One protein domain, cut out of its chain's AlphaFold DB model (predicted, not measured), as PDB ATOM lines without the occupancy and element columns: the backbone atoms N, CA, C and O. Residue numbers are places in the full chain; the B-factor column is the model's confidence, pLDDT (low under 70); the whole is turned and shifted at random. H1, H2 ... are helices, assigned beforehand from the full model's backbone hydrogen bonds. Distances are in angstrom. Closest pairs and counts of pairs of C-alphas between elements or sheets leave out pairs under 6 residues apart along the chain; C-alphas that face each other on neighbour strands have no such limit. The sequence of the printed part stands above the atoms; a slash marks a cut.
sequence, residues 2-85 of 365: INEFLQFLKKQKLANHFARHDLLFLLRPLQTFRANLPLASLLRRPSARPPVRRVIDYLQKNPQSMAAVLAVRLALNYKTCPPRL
ATOM      1  N   ILE A   2     151.953 127.107  97.463       60.84
ATOM      2  CA  ILE A   2     151.875 126.849  95.993       60.84
ATOM      3  C   ILE A   2     150.530 127.301  95.386       60.84
ATOM      4  O   ILE A   2     150.492 127.986  94.364       60.84
ATOM      5  N   ASN A   3     149.416 126.998  96.060       72.62
ATOM      6  CA  ASN A   3     148.077 127.382  95.600       72.62
ATOM      7  C   ASN A   3     147.827 128.899  95.624       72.62
ATOM      8  O   ASN A   3     147.050 129.401  94.817       72.62
ATOM      9  N   GLU A   4     148.476 129.634  96.528       75.00
ATOM     10  CA  GLU A   4     148.345 131.095  96.628       75.00
ATOM     11  C   GLU A   4     149.172 131.789  95.549       75.00
ATOM     12  O   GLU A   4     148.694 132.736  94.931       75.00
ATOM     13  N   PHE A   5     150.368 131.274  95.252       76.75
ATOM     14  CA  PHE A   5     151.196 131.777  94.161       76.75
ATOM     15  C   PHE A   5     150.538 131.558  92.791       76.75
ATOM     16  O   PHE A   5     150.434 132.486  91.989       76.75
ATOM     17  N   LEU A   6     149.997 130.361  92.535       80.12
ATOM     18  CA  LEU A   6     149.241 130.088  91.305       80.12
ATOM     19  C   LEU A   6     148.012 130.995  91.179       80.12
ATOM     20  O   LEU A   6     147.701 131.486  90.094       80.12
ATOM     21  N   GLN A   7     147.320 131.251  92.286       80.19
ATOM     22  CA  GLN A   7     146.186 132.162  92.297       80.19
ATOM     23  C   GLN A   7     146.609 133.614  92.058       80.19
ATOM     24  O   GLN A   7     145.942 134.319  91.301       80.19
ATOM     25  N   PHE A   8     147.736 134.048  92.628       83.62
ATOM     26  CA  PHE A   8     148.331 135.347  92.343       83.62
ATOM     27  C   PHE A   8     148.660 135.494  90.853       83.62
ATOM     28  O   PHE A   8     148.285 136.497  90.253       83.62
ATOM     29  N   LEU A   9     149.267 134.482  90.220       83.94
ATOM     30  CA  LEU A   9     149.548 134.493  88.781       83.94
ATOM     31  C   LEU A   9     148.270 134.566  87.934       83.94
ATOM     32  O   LEU A   9     148.220 135.315  86.957       83.94
ATOM     33  N   LYS A  10     147.213 133.834  88.305       84.50
ATOM     34  CA  LYS A  10     145.917 133.899  87.605       84.50
ATOM     35  C   LYS A  10     145.259 135.275  87.748       84.50
ATOM     36  O   LYS A  10     144.788 135.824  86.751       84.50
ATOM     37  N   LYS A  11     145.292 135.871  88.945       87.00
ATOM     38  CA  LYS A  11     144.856 137.259  89.176       87.00
ATOM     39  C   LYS A  11     145.688 138.249  88.373       87.00
ATOM     40  O   LYS A  11     145.123 139.146  87.756       87.00
ATOM     41  N   GLN A  12     147.005 138.054  88.314       86.88
ATOM     42  CA  GLN A  12     147.903 138.893  87.530       86.88
ATOM     43  C   GLN A  12     147.581 138.801  86.041       86.88
ATOM     44  O   GLN A  12     147.524 139.823  85.366       86.88
ATOM     45  N   LYS A  13     147.308 137.599  85.521       87.12
ATOM     46  CA  LYS A  13     146.895 137.396  84.128       87.12
ATOM     47  C   LYS A  13     145.603 138.152  83.815       87.12
ATOM     48  O   LYS A  13     145.530 138.811  82.779       87.12
ATOM     49  N   LEU A  14     144.618 138.098  84.713       86.06
ATOM     50  CA  LEU A  14     143.375 138.857  84.579       86.06
ATOM     51  C   LEU A  14     143.635 140.369  84.646       86.06
ATOM     52  O   LEU A  14     143.227 141.092  83.745       86.06
ATOM     53  N   ALA A  15     144.386 140.853  85.636       86.25
ATOM     54  CA  ALA A  15     144.723 142.269  85.765       86.25
ATOM     55  C   ALA A  15     145.493 142.798  84.540       86.25
ATOM     56  O   ALA A  15     145.169 143.863  84.017       86.25
ATOM     57  N   ASN A  16     146.446 142.024  84.018       87.44
ATOM     58  CA  ASN A  16     147.176 142.329  82.786       87.44
ATOM     59  C   ASN A  16     146.241 142.391  81.573       87.44
ATOM     60  O   ASN A  16     146.413 143.242  80.702       87.44
ATOM     61  N   HIS A  17     145.246 141.504  81.503       87.06
ATOM     62  CA  HIS A  17     144.235 141.537  80.451       87.06
ATOM     63  C   HIS A  17     143.410 142.833  80.521       87.06
ATOM     64  O   HIS A  17     143.327 143.548  79.525       87.06
ATOM     65  N   PHE A  18     142.914 143.217  81.702       86.00
ATOM     66  CA  PHE A  18     142.229 144.502  81.902       86.00
ATOM     67  C   PHE A  18     143.139 145.706  81.589       86.00
ATOM     68  O   PHE A  18     142.681 146.685  81.003       86.00
ATOM     69  N   ALA A  19     144.435 145.641  81.907       86.81
ATOM     70  CA  ALA A  19     145.409 146.691  81.593       86.81
ATOM     71  C   ALA A  19     145.597 146.923  80.095       86.81
ATOM     72  O   ALA A  19     145.601 148.071  79.642       86.81
ATOM     73  N   ARG A  20     145.681 145.843  79.312       87.25
ATOM     74  CA  ARG A  20     145.808 145.916  77.849       87.25
ATOM     75  C   ARG A  20     144.604 146.579  77.176       87.25
ATOM     76  O   ARG A  20     144.757 147.097  76.075       87.25
ATOM     77  N   HIS A  21     143.445 146.575  77.835       84.75
ATOM     78  CA  HIS A  21     142.208 147.208  77.371       84.75
ATOM     79  C   HIS A  21     141.881 148.527  78.094       84.75
ATOM     80  O   HIS A  21     140.798 149.074  77.914       84.75
ATOM     81  N   ASP A  22     142.811 149.058  78.895       85.31
ATOM     82  CA  ASP A  22     142.636 150.287  79.680       85.31
ATOM     83  C   ASP A  22     141.460 150.255  80.678       85.31
ATOM     84  O   ASP A  22     140.839 151.277  80.989       85.31
ATOM     85  N   LEU A  23     141.156 149.066  81.201       85.12
ATOM     86  CA  LEU A  23     140.051 148.797  82.123       85.12
ATOM     87  C   LEU A  23     140.492 148.604  83.580       85.12
ATOM     88  O   LEU A  23     139.690 148.209  84.421       85.12
ATOM     89  N   LEU A  24     141.750 148.910  83.922       85.69
ATOM     90  CA  LEU A  24     142.245 148.770  85.303       85.69
ATOM     91  C   LEU A  24     141.434 149.572  86.323       85.69
ATOM     92  O   LEU A  24     141.426 149.213  87.495       85.69
ATOM     93  N   PHE A  25     140.744 150.633  85.900       84.12
ATOM     94  CA  PHE A  25     139.881 151.413  86.783       84.12
ATOM     95  C   PHE A  25     138.747 150.582  87.406       84.12
ATOM     96  O   PHE A  25     138.341 150.904  88.514       84.12
ATOM     97  N   LEU A  26     138.296 149.500  86.754       82.56
ATOM     98  CA  LEU A  26     137.306 148.573  87.316       82.56
ATOM     99  C   LEU A  26     137.881 147.729  88.464       82.56
ATOM    100  O   LEU A  26     137.151 147.354  89.375       82.56
ATOM    101  N   LEU A  27     139.188 147.442  88.429       84.56
ATOM    102  CA  LEU A  27     139.876 146.610  89.424       84.56
ATOM    103  C   LEU A  27     140.530 147.421  90.549       84.56
ATOM    104  O   LEU A  27     140.728 146.896  91.636       84.56
ATOM    105  N   ARG A  28     140.873 148.692  90.303       84.25
ATOM    106  CA  ARG A  28     141.469 149.609  91.293       84.25
ATOM    107  C   ARG A  28     140.742 149.686  92.643       84.25
ATOM    108  O   ARG A  28     141.443 149.673  93.651       84.25
ATOM    109  N   PRO A  29     139.404 149.789  92.695       82.62
ATOM    110  CA  PRO A  29     138.679 149.832  93.967       82.62
ATOM    111  C   PRO A  29     138.696 148.508  94.749       82.62
ATOM    112  O   PRO A  29     138.377 148.516  95.932       82.62
ATOM    113  N   LEU A  30     139.076 147.387  94.127       83.62
ATOM    114  CA  LEU A  30     139.040 146.063  94.750       83.62
ATOM    115  C   LEU A  30     140.331 145.783  95.529       83.62
ATOM    116  O   LEU A  30     141.423 145.684  94.953       83.62
ATOM    117  N   GLN A  31     140.212 145.558  96.835       84.44
ATOM    118  CA  GLN A  31     141.313 145.131  97.695       84.44
ATOM    119  C   GLN A  31     141.886 143.782  97.250       84.44
ATOM    120  O   GLN A  31     143.097 143.566  97.353       84.44
ATOM    121  N   THR A  32     141.058 142.900  96.676       85.06
ATOM    122  CA  THR A  32     141.476 141.579  96.170       85.06
ATOM    123  C   THR A  32     142.598 141.650  95.128       85.06
ATOM    124  O   THR A  32     143.382 140.700  95.018       85.06
ATOM    125  N   PHE A  33     142.714 142.766  94.395       85.75
ATOM    126  CA  PHE A  33     143.719 142.981  93.348       85.75
ATOM    127  C   PHE A  33     144.849 143.937  93.747       85.75
ATOM    128  O   PHE A  33     145.747 144.170  92.938       85.75
ATOM    129  N   ARG A  34     144.869 144.466  94.979       85.88
ATOM    130  CA  ARG A  34     145.809 145.524  95.404       85.88
ATOM    131  C   ARG A  34     147.280 145.196  95.118       85.88
ATOM    132  O   ARG A  34     148.013 146.067  94.661       85.88
ATOM    133  N   ALA A  35     147.691 143.943  95.319       84.50
ATOM    134  CA  ALA A  35     149.056 143.482  95.046       84.50
ATOM    135  C   ALA A  35     149.364 143.299  93.542       84.50
ATOM    136  O   ALA A  35     150.518 143.367  93.134       84.50
ATOM    137  N   ASN A  36     148.344 143.078  92.708       88.38
ATOM    138  CA  ASN A  36     148.479 142.817  91.270       88.38
ATOM    139  C   ASN A  36     148.467 144.100  90.417       88.38
ATOM    140  O   ASN A  36     149.019 144.130  89.313       88.38
ATOM    141  N   LEU A  37     147.826 145.162  90.917       87.56
ATOM    142  CA  LEU A  37     147.641 146.426  90.199       87.56
ATOM    143  C   LEU A  37     148.953 147.121  89.792       87.56
ATOM    144  O   LEU A  37     149.015 147.555  88.639       87.56
ATOM    145  N   PRO A  38     149.999 147.223  90.644       86.75
ATOM    146  CA  PRO A  38     151.251 147.875  90.257       86.75
ATOM    147  C   PRO A  38     151.898 147.189  89.052       86.75
ATOM    148  O   PRO A  38     152.207 147.837  88.057       86.75
ATOM    149  N   LEU A  39     151.990 145.858  89.083       83.81
ATOM    150  CA  LEU A  39     152.559 145.066  87.993       83.81
ATOM    151  C   LEU A  39     151.718 145.158  86.713       83.81
ATOM    152  O   LEU A  39     152.260 145.272  85.618       83.81
ATOM    153  N   ALA A  40     150.388 145.153  86.838       86.69
ATOM    154  CA  ALA A  40     149.505 145.269  85.681       86.69
ATOM    155  C   ALA A  40     149.547 146.669  85.054       86.69
ATOM    156  O   ALA A  40     149.388 146.805  83.842       86.69
ATOM    157  N   SER A  41     149.791 147.712  85.856       84.88
ATOM    158  CA  SER A  41     149.867 149.094  85.379       84.88
ATOM    159  C   SER A  41     150.993 149.324  84.366       84.88
ATOM    160  O   SER A  41     150.821 150.137  83.462       84.88
ATOM    161  N   LEU A  42     152.075 148.539  84.441       85.19
ATOM    162  CA  LEU A  42     153.186 148.567  83.482       85.19
ATOM    163  C   LEU A  42     152.772 148.114  82.073       85.19
ATOM    164  O   LEU A  42     153.377 148.515  81.086       85.19
ATOM    165  N   LEU A  43     151.725 147.290  81.965       85.38
ATOM    166  CA  LEU A  43     151.197 146.774  80.696       85.38
ATOM    167  C   LEU A  43     149.985 147.568  80.192       85.38
ATOM    168  O   LEU A  43     149.283 147.126  79.274       85.38
ATOM    169  N   ARG A  44     149.701 148.718  80.813       87.12
ATOM    170  CA  ARG A  44     148.555 149.552  80.471       87.12
ATOM    171  C   ARG A  44     148.732 150.155  79.081       87.12
ATOM    172  O   ARG A  44     149.717 150.832  78.810       87.12
ATOM    173  N   ARG A  45     147.724 149.977  78.227       86.19
ATOM    174  CA  ARG A  45     147.619 150.692  76.948       86.19
ATOM    175  C   ARG A  45     146.627 151.837  77.118       86.19
ATOM    176  O   ARG A  45     145.443 151.548  77.245       86.19
ATOM    177  N   PRO A  46     147.064 153.102  77.201       84.38
ATOM    178  CA  PRO A  46     146.150 154.211  77.437       84.38
ATOM    179  C   PRO A  46     145.202 154.401  76.248       84.38
ATOM    180  O   PRO A  46     145.603 154.298  75.092       84.38
ATOM    181  N   SER A  47     143.940 154.698  76.545       83.38
ATOM    182  CA  SER A  47     142.926 155.072  75.565       83.38
ATOM    183  C   SER A  47     142.320 156.418  75.952       83.38
ATOM    184  O   SER A  47     141.966 156.644  77.107       83.38
ATOM    185  N   ALA A  48     142.175 157.310  74.971       84.25
ATOM    186  CA  ALA A  48     141.572 158.631  75.155       84.25
ATOM    187  C   ALA A  48     140.038 158.583  75.331       84.25
ATOM    188  O   ALA A  48     139.407 159.603  75.597       84.25
ATOM    189  N   ARG A  49     139.413 157.408  75.164       82.00
ATOM    190  CA  ARG A  49     137.956 157.243  75.248       82.00
ATOM    191  C   ARG A  49     137.467 157.308  76.705       82.00
ATOM    192  O   ARG A  49     138.152 156.825  77.611       82.00
ATOM    193  N   PRO A  50     136.243 157.812  76.954       81.06
ATOM    194  CA  PRO A  50     135.682 157.837  78.302       81.06
ATOM    195  C   PRO A  50     135.526 156.412  78.872       81.06
ATOM    196  O   PRO A  50     135.365 155.461  78.099       81.06
ATOM    197  N   PRO A  51     135.553 156.230  80.212       78.00
ATOM    198  CA  PRO A  51     135.491 154.916  80.867       78.00
ATOM    199  C   PRO A  51     134.370 154.009  80.343       78.00
ATOM    200  O   PRO A  51     134.627 152.860  80.003       78.00
ATOM    201  N   VAL A  52     133.159 154.551  80.183       75.75
ATOM    202  CA  VAL A  52     131.985 153.806  79.696       75.75
ATOM    203  C   VAL A  52     132.205 153.252  78.286       75.75
ATOM    204  O   VAL A  52     131.951 152.078  78.031       75.75
ATOM    205  N   ARG A  53     132.737 154.067  77.364       75.75
ATOM    206  CA  ARG A  53     133.010 153.632  75.984       75.75
ATOM    207  C   ARG A  53     134.087 152.551  75.936       75.75
ATOM    208  O   ARG A  53     133.941 151.608  75.172       75.75
ATOM    209  N   ARG A  54     135.105 152.629  76.803       80.75
ATOM    210  CA  ARG A  54     136.149 151.595  76.902       80.75
ATOM    211  C   ARG A  54     135.585 150.233  77.317       80.75
ATOM    212  O   ARG A  54     136.000 149.221  76.759       80.75
ATOM    213  N   VAL A  55     134.633 150.199  78.256       77.94
ATOM    214  CA  VAL A  55     133.956 148.949  78.663       77.94
ATOM    215  C   VAL A  55     133.136 148.378  77.507       77.94
ATOM    216  O   VAL A  55     133.223 147.185  77.239       77.94
ATOM    217  N   ILE A  56     132.401 149.228  76.783       73.62
ATOM    218  CA  ILE A  56     131.615 148.818  75.610       73.62
ATOM    219  C   ILE A  56     132.517 148.194  74.539       73.62
ATOM    220  O   ILE A  56     132.293 147.057  74.132       73.62
ATOM    221  N   ASP A  57     133.577 148.900  74.136       77.44
ATOM    222  CA  ASP A  57     134.517 148.423  73.115       77.44
ATOM    223  C   ASP A  57     135.168 147.088  73.508       77.44
ATOM    224  O   ASP A  57     135.466 146.241  72.664       77.44
ATOM    225  N   TYR A  58     135.430 146.904  74.804       81.81
ATOM    226  CA  TYR A  58     136.006 145.677  75.329       81.81
ATOM    227  C   TYR A  58     135.043 144.494  75.243       81.81
ATOM    228  O   TYR A  58     135.449 143.418  74.800       81.81
ATOM    229  N   LEU A  59     133.787 144.692  75.643       76.00
ATOM    230  CA  LEU A  59     132.769 143.644  75.644       76.00
ATOM    231  C   LEU A  59     132.350 143.245  74.235       76.00
ATOM    232  O   LEU A  59     132.121 142.068  73.991       76.00
ATOM    233  N   GLN A  60     132.368 144.184  73.288       73.69
ATOM    234  CA  GLN A  60     132.208 143.878  71.865       73.69
ATOM    235  C   GLN A  60     133.296 142.932  71.352       73.69
ATOM    236  O   GLN A  60     133.020 142.018  70.583       73.69
ATOM    237  N   LYS A  61     134.544 143.141  71.782       78.00
ATOM    238  CA  LYS A  61     135.681 142.315  71.355       78.00
ATOM    239  C   LYS A  61     135.778 140.988  72.104       78.00
ATOM    240  O   LYS A  61     136.378 140.054  71.585       78.00
ATOM    241  N   ASN A  62     135.238 140.910  73.320       74.50
ATOM    242  CA  ASN A  62     135.375 139.750  74.202       74.50
ATOM    243  C   ASN A  62     134.031 139.336  74.833       74.50
ATOM    244  O   ASN A  62     133.977 139.201  76.058       74.50
ATOM    245  N   PRO A  63     132.959 139.106  74.052       67.12
ATOM    246  CA  PRO A  63     131.613 138.896  74.597       67.12
ATOM    247  C   PRO A  63     131.517 137.650  75.489       67.12
ATOM    248  O   PRO A  63     130.715 137.602  76.413       67.12
ATOM    249  N   GLN A  64     132.376 136.654  75.253       70.69
ATOM    250  CA  GLN A  64     132.325 135.330  75.878       70.69
ATOM    251  C   GLN A  64     133.590 135.055  76.696       70.69
ATOM    252  O   GLN A  64     134.328 134.095  76.473       70.69
ATOM    253  N   SER A  65     133.893 135.943  77.643       77.00
ATOM    254  CA  SER A  65     135.036 135.772  78.540       77.00
ATOM    255  C   SER A  65     134.645 135.986  79.999       77.00
ATOM    256  O   SER A  65     133.796 136.812  80.319       77.00
ATOM    257  N   MET A  66     135.310 135.283  80.921       78.00
ATOM    258  CA  MET A  66     135.094 135.504  82.360       78.00
ATOM    259  C   MET A  66     135.397 136.957  82.759       78.00
ATOM    260  O   MET A  66     134.759 137.528  83.638       78.00
ATOM    261  N   ALA A  67     136.373 137.569  82.092       77.88
ATOM    262  CA  ALA A  67     136.701 138.969  82.293       77.88
ATOM    263  C   ALA A  67     135.565 139.897  81.826       77.88
ATOM    264  O   ALA A  67     135.323 140.899  82.487       77.88
ATOM    265  N   ALA A  68     134.818 139.539  80.778       74.94
ATOM    266  CA  ALA A  68     133.606 140.245  80.371       74.94
ATOM    267  C   ALA A  68     132.472 140.119  81.392       74.94
ATOM    268  O   ALA A  68     131.911 141.141  81.779       74.94
ATOM    269  N   VAL A  69     132.201 138.914  81.909       76.31
ATOM    270  CA  VAL A  69     131.190 138.705  82.968       76.31
ATOM    271  C   VAL A  69     131.507 139.557  84.203       76.31
ATOM    272  O   VAL A  69     130.649 140.275  84.717       76.31
ATOM    273  N   LEU A  70     132.773 139.563  84.637       77.44
ATOM    274  CA  LEU A  70     133.223 140.414  85.742       77.44
ATOM    275  C   LEU A  70     133.165 141.905  85.395       77.44
ATOM    276  O   LEU A  70     132.784 142.703  86.245       77.44
ATOM    277  N   ALA A  71     133.533 142.294  84.173       74.62
ATOM    278  CA  ALA A  71     133.515 143.689  83.744       74.62
ATOM    279  C   ALA A  71     132.094 144.261  83.719       74.62
ATOM    280  O   ALA A  71     131.918 145.392  84.160       74.62
ATOM    281  N   VAL A  72     131.094 143.492  83.270       73.62
ATOM    282  CA  VAL A  72     129.678 143.895  83.308       73.62
ATOM    283  C   VAL A  72     129.245 144.133  84.752       73.62
ATOM    284  O   VAL A  72     128.784 145.224  85.079       73.62
ATOM    285  N   ARG A  73     129.478 143.166  85.646       74.75
ATOM    286  CA  ARG A  73     129.097 143.294  87.061       74.75
ATOM    287  C   ARG A  73     129.809 144.461  87.755       74.75
ATOM    288  O   ARG A  73     129.180 145.225  88.481       74.75
ATOM    289  N   LEU A  74     131.110 144.632  87.509       74.50
ATOM    290  CA  LEU A  74     131.897 145.741  88.055       74.50
ATOM    291  C   LEU A  74     131.403 147.090  87.529       74.50
ATOM    292  O   LEU A  74     131.200 148.008  88.316       74.50
ATOM    293  N   ALA A  75     131.174 147.211  86.221       70.62
ATOM    294  CA  ALA A  75     130.654 148.432  85.616       70.62
ATOM    295  C   ALA A  75     129.303 148.832  86.229       70.62
ATOM    296  O   ALA A  75     129.108 149.992  86.600       70.62
ATOM    297  N   LEU A  76     128.405 147.866  86.415       64.69
ATOM    298  CA  LEU A  76     127.097 148.101  87.023       64.69
ATOM    299  C   LEU A  76     127.207 148.538  88.490       64.69
ATOM    300  O   LEU A  76     126.546 149.495  88.894       64.69
ATOM    301  N   ASN A  77     128.107 147.929  89.270       66.12
ATOM    302  CA  ASN A  77     128.359 148.334  90.658       66.12
ATOM    303  C   ASN A  77     128.880 149.778  90.776       66.12
ATOM    304  O   ASN A  77     128.567 150.470  91.743       66.12
ATOM    305  N   TYR A  78     129.623 150.269  89.780       63.25
ATOM    306  CA  TYR A  78     130.145 151.641  89.763       63.25
ATOM    307  C   TYR A  78     129.229 152.648  89.054       63.25
ATOM    308  O   TYR A  78     129.682 153.735  88.693       63.25
ATOM    309  N   LYS A  79     127.940 152.313  88.869       57.88
ATOM    310  CA  LYS A  79     126.925 153.153  88.200       57.88
ATOM    311  C   LYS A  79     127.301 153.590  86.783       57.88
ATOM    312  O   LYS A  79     126.734 154.542  86.249       57.88
ATOM    313  N   THR A  80     128.251 152.912  86.151       52.22
ATOM    314  CA  THR A  80     128.409 153.034  84.709       52.22
ATOM    315  C   THR A  80     127.329 152.157  84.102       52.22
ATOM    316  O   THR A  80     127.334 150.951  84.334       52.22
ATOM    317  N   CYS A  81     126.368 152.782  83.415       50.19
ATOM    318  CA  CYS A  81     125.261 152.117  82.731       50.19
ATOM    319  C   CYS A  81     125.697 150.807  82.062       50.19
ATOM    320  O   CYS A  81     126.846 150.727  81.601       50.19
ATOM    321  N   PRO A  82     124.790 149.817  81.955       53.84
ATOM    322  CA  PRO A  82     125.082 148.566  81.277       53.84
ATOM    323  C   PRO A  82     125.733 148.879  79.925       53.84
ATOM    324  O   PRO A  82     125.267 149.755  79.181       53.84
ATOM    325  N   PRO A  83     126.865 148.241  79.630       54.53
ATOM    326  CA  PRO A  83     127.567 148.473  78.389       54.53
ATOM    327  C   PRO A  83     126.679 148.023  77.231       54.53
ATOM    328  O   PRO A  83     126.315 146.856  77.139       54.53
ATOM    329  N   ARG A  84     126.344 148.975  76.355       57.06
ATOM    330  CA  ARG A  84     125.515 148.748  75.171       57.06
ATOM    331  C   ARG A  84     126.154 147.684  74.285       57.06
ATOM    332  O   ARG A  84     127.202 147.935  73.682       57.06
ATOM    333  N   LEU A  85     125.532 146.512  74.218       62.84
ATOM    334  CA  LEU A  85     125.863 145.520  73.202       62.84
ATOM    335  C   LEU A  85     125.417 146.039  71.822       62.84
ATOM    336  O   LEU A  85     124.488 146.847  71.741       62.84
TER     337      LEU A  85
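This is residues 2 to 85 of the 365 residues of an uncharacterized protein of Azospirillum sp (UniProt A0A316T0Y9). Picture a long helix, H1, whose first residues, 2 to 7, stick out as an arm, and a helical hairpin, H4 and H5, at the other end of the domain. The short helix H2 sits in the middle between H1 and H5, and the short helix H3 packs on the later part of H1. You will find 84 printed residues, with five named helices in the order H1, H2, H3, H4, H5 and no named strand; the class is all helix. The whole is compact, with a radius of gyration of the C-alphas of 12.5 A, yet its outline is elongated, spanning 40 by 23 by 22 A, with the free arm of H1 at one end of the length.

Find C-alpha 2 at (151.875, 126.849, 95.993); from there H1 runs through residues 2 to 20, 27.0 A, to C-alpha 20 at (145.808, 145.916, 77.849). Next come two short helices, H2 at residues 24 to 27 and H3 at residues 37 to 41. H4 takes residues 51 to 61, 15.8 A long. H5 takes residues 66 to 77, 16.7 A long, and ends at C-alpha 77 at (128.359, 148.334, 90.658).

Start at the hub, H2, which touches H1, H3 and H5, each only just, with 3 pairs of C-alphas within 8 A. Its closest C-alphas to H1 are those of Leu 24 and Phe 18, 5.5 A apart, and H1 touches it with residues 15 to 18 alone. Toward H3 look at the closest C-alphas, Leu 24 and Ser 41, 7.6 A apart. Toward H5 they are Leu 26 and Leu 74, 6.2 A apart, and H5 touches H2 with residues 71 to 75 alone. H1 touches H3 with residues 12 to 19 alone; the closest C-alphas are those of Asn 16 and Ala 40, 4.7 A apart. H1 and H5 are close but not clearly touching, with Leu 14 and Ala 67 the closest C-alphas at 7.1 A; their lines are only just about perpendicular, at 70.3 degrees. H4 and H5 form a helical hairpin: they touch, with the C-alphas of Leu 59 and Ala 68 closest at 5.9 A, and run opposite ways at a shallow tilt of 27 degrees. H4 is apart from H1 and H3, and only just apart from H2, with the closest C-alphas 8.2 A apart. In the backbones of H1, H3, H4 and H5 every O i to N i+4 pair is within hydrogen-bond range; H2, with four residues, is too short for such a pair.

The two C-alphas farthest apart are those of Ile 2 and Arg 84, at 40.1 A. The printed part has no cut and no long link. The mean pLDDT of the printed part is 78.4; look for values under 70 at residue 2, residue 63 and residues 76 to 85.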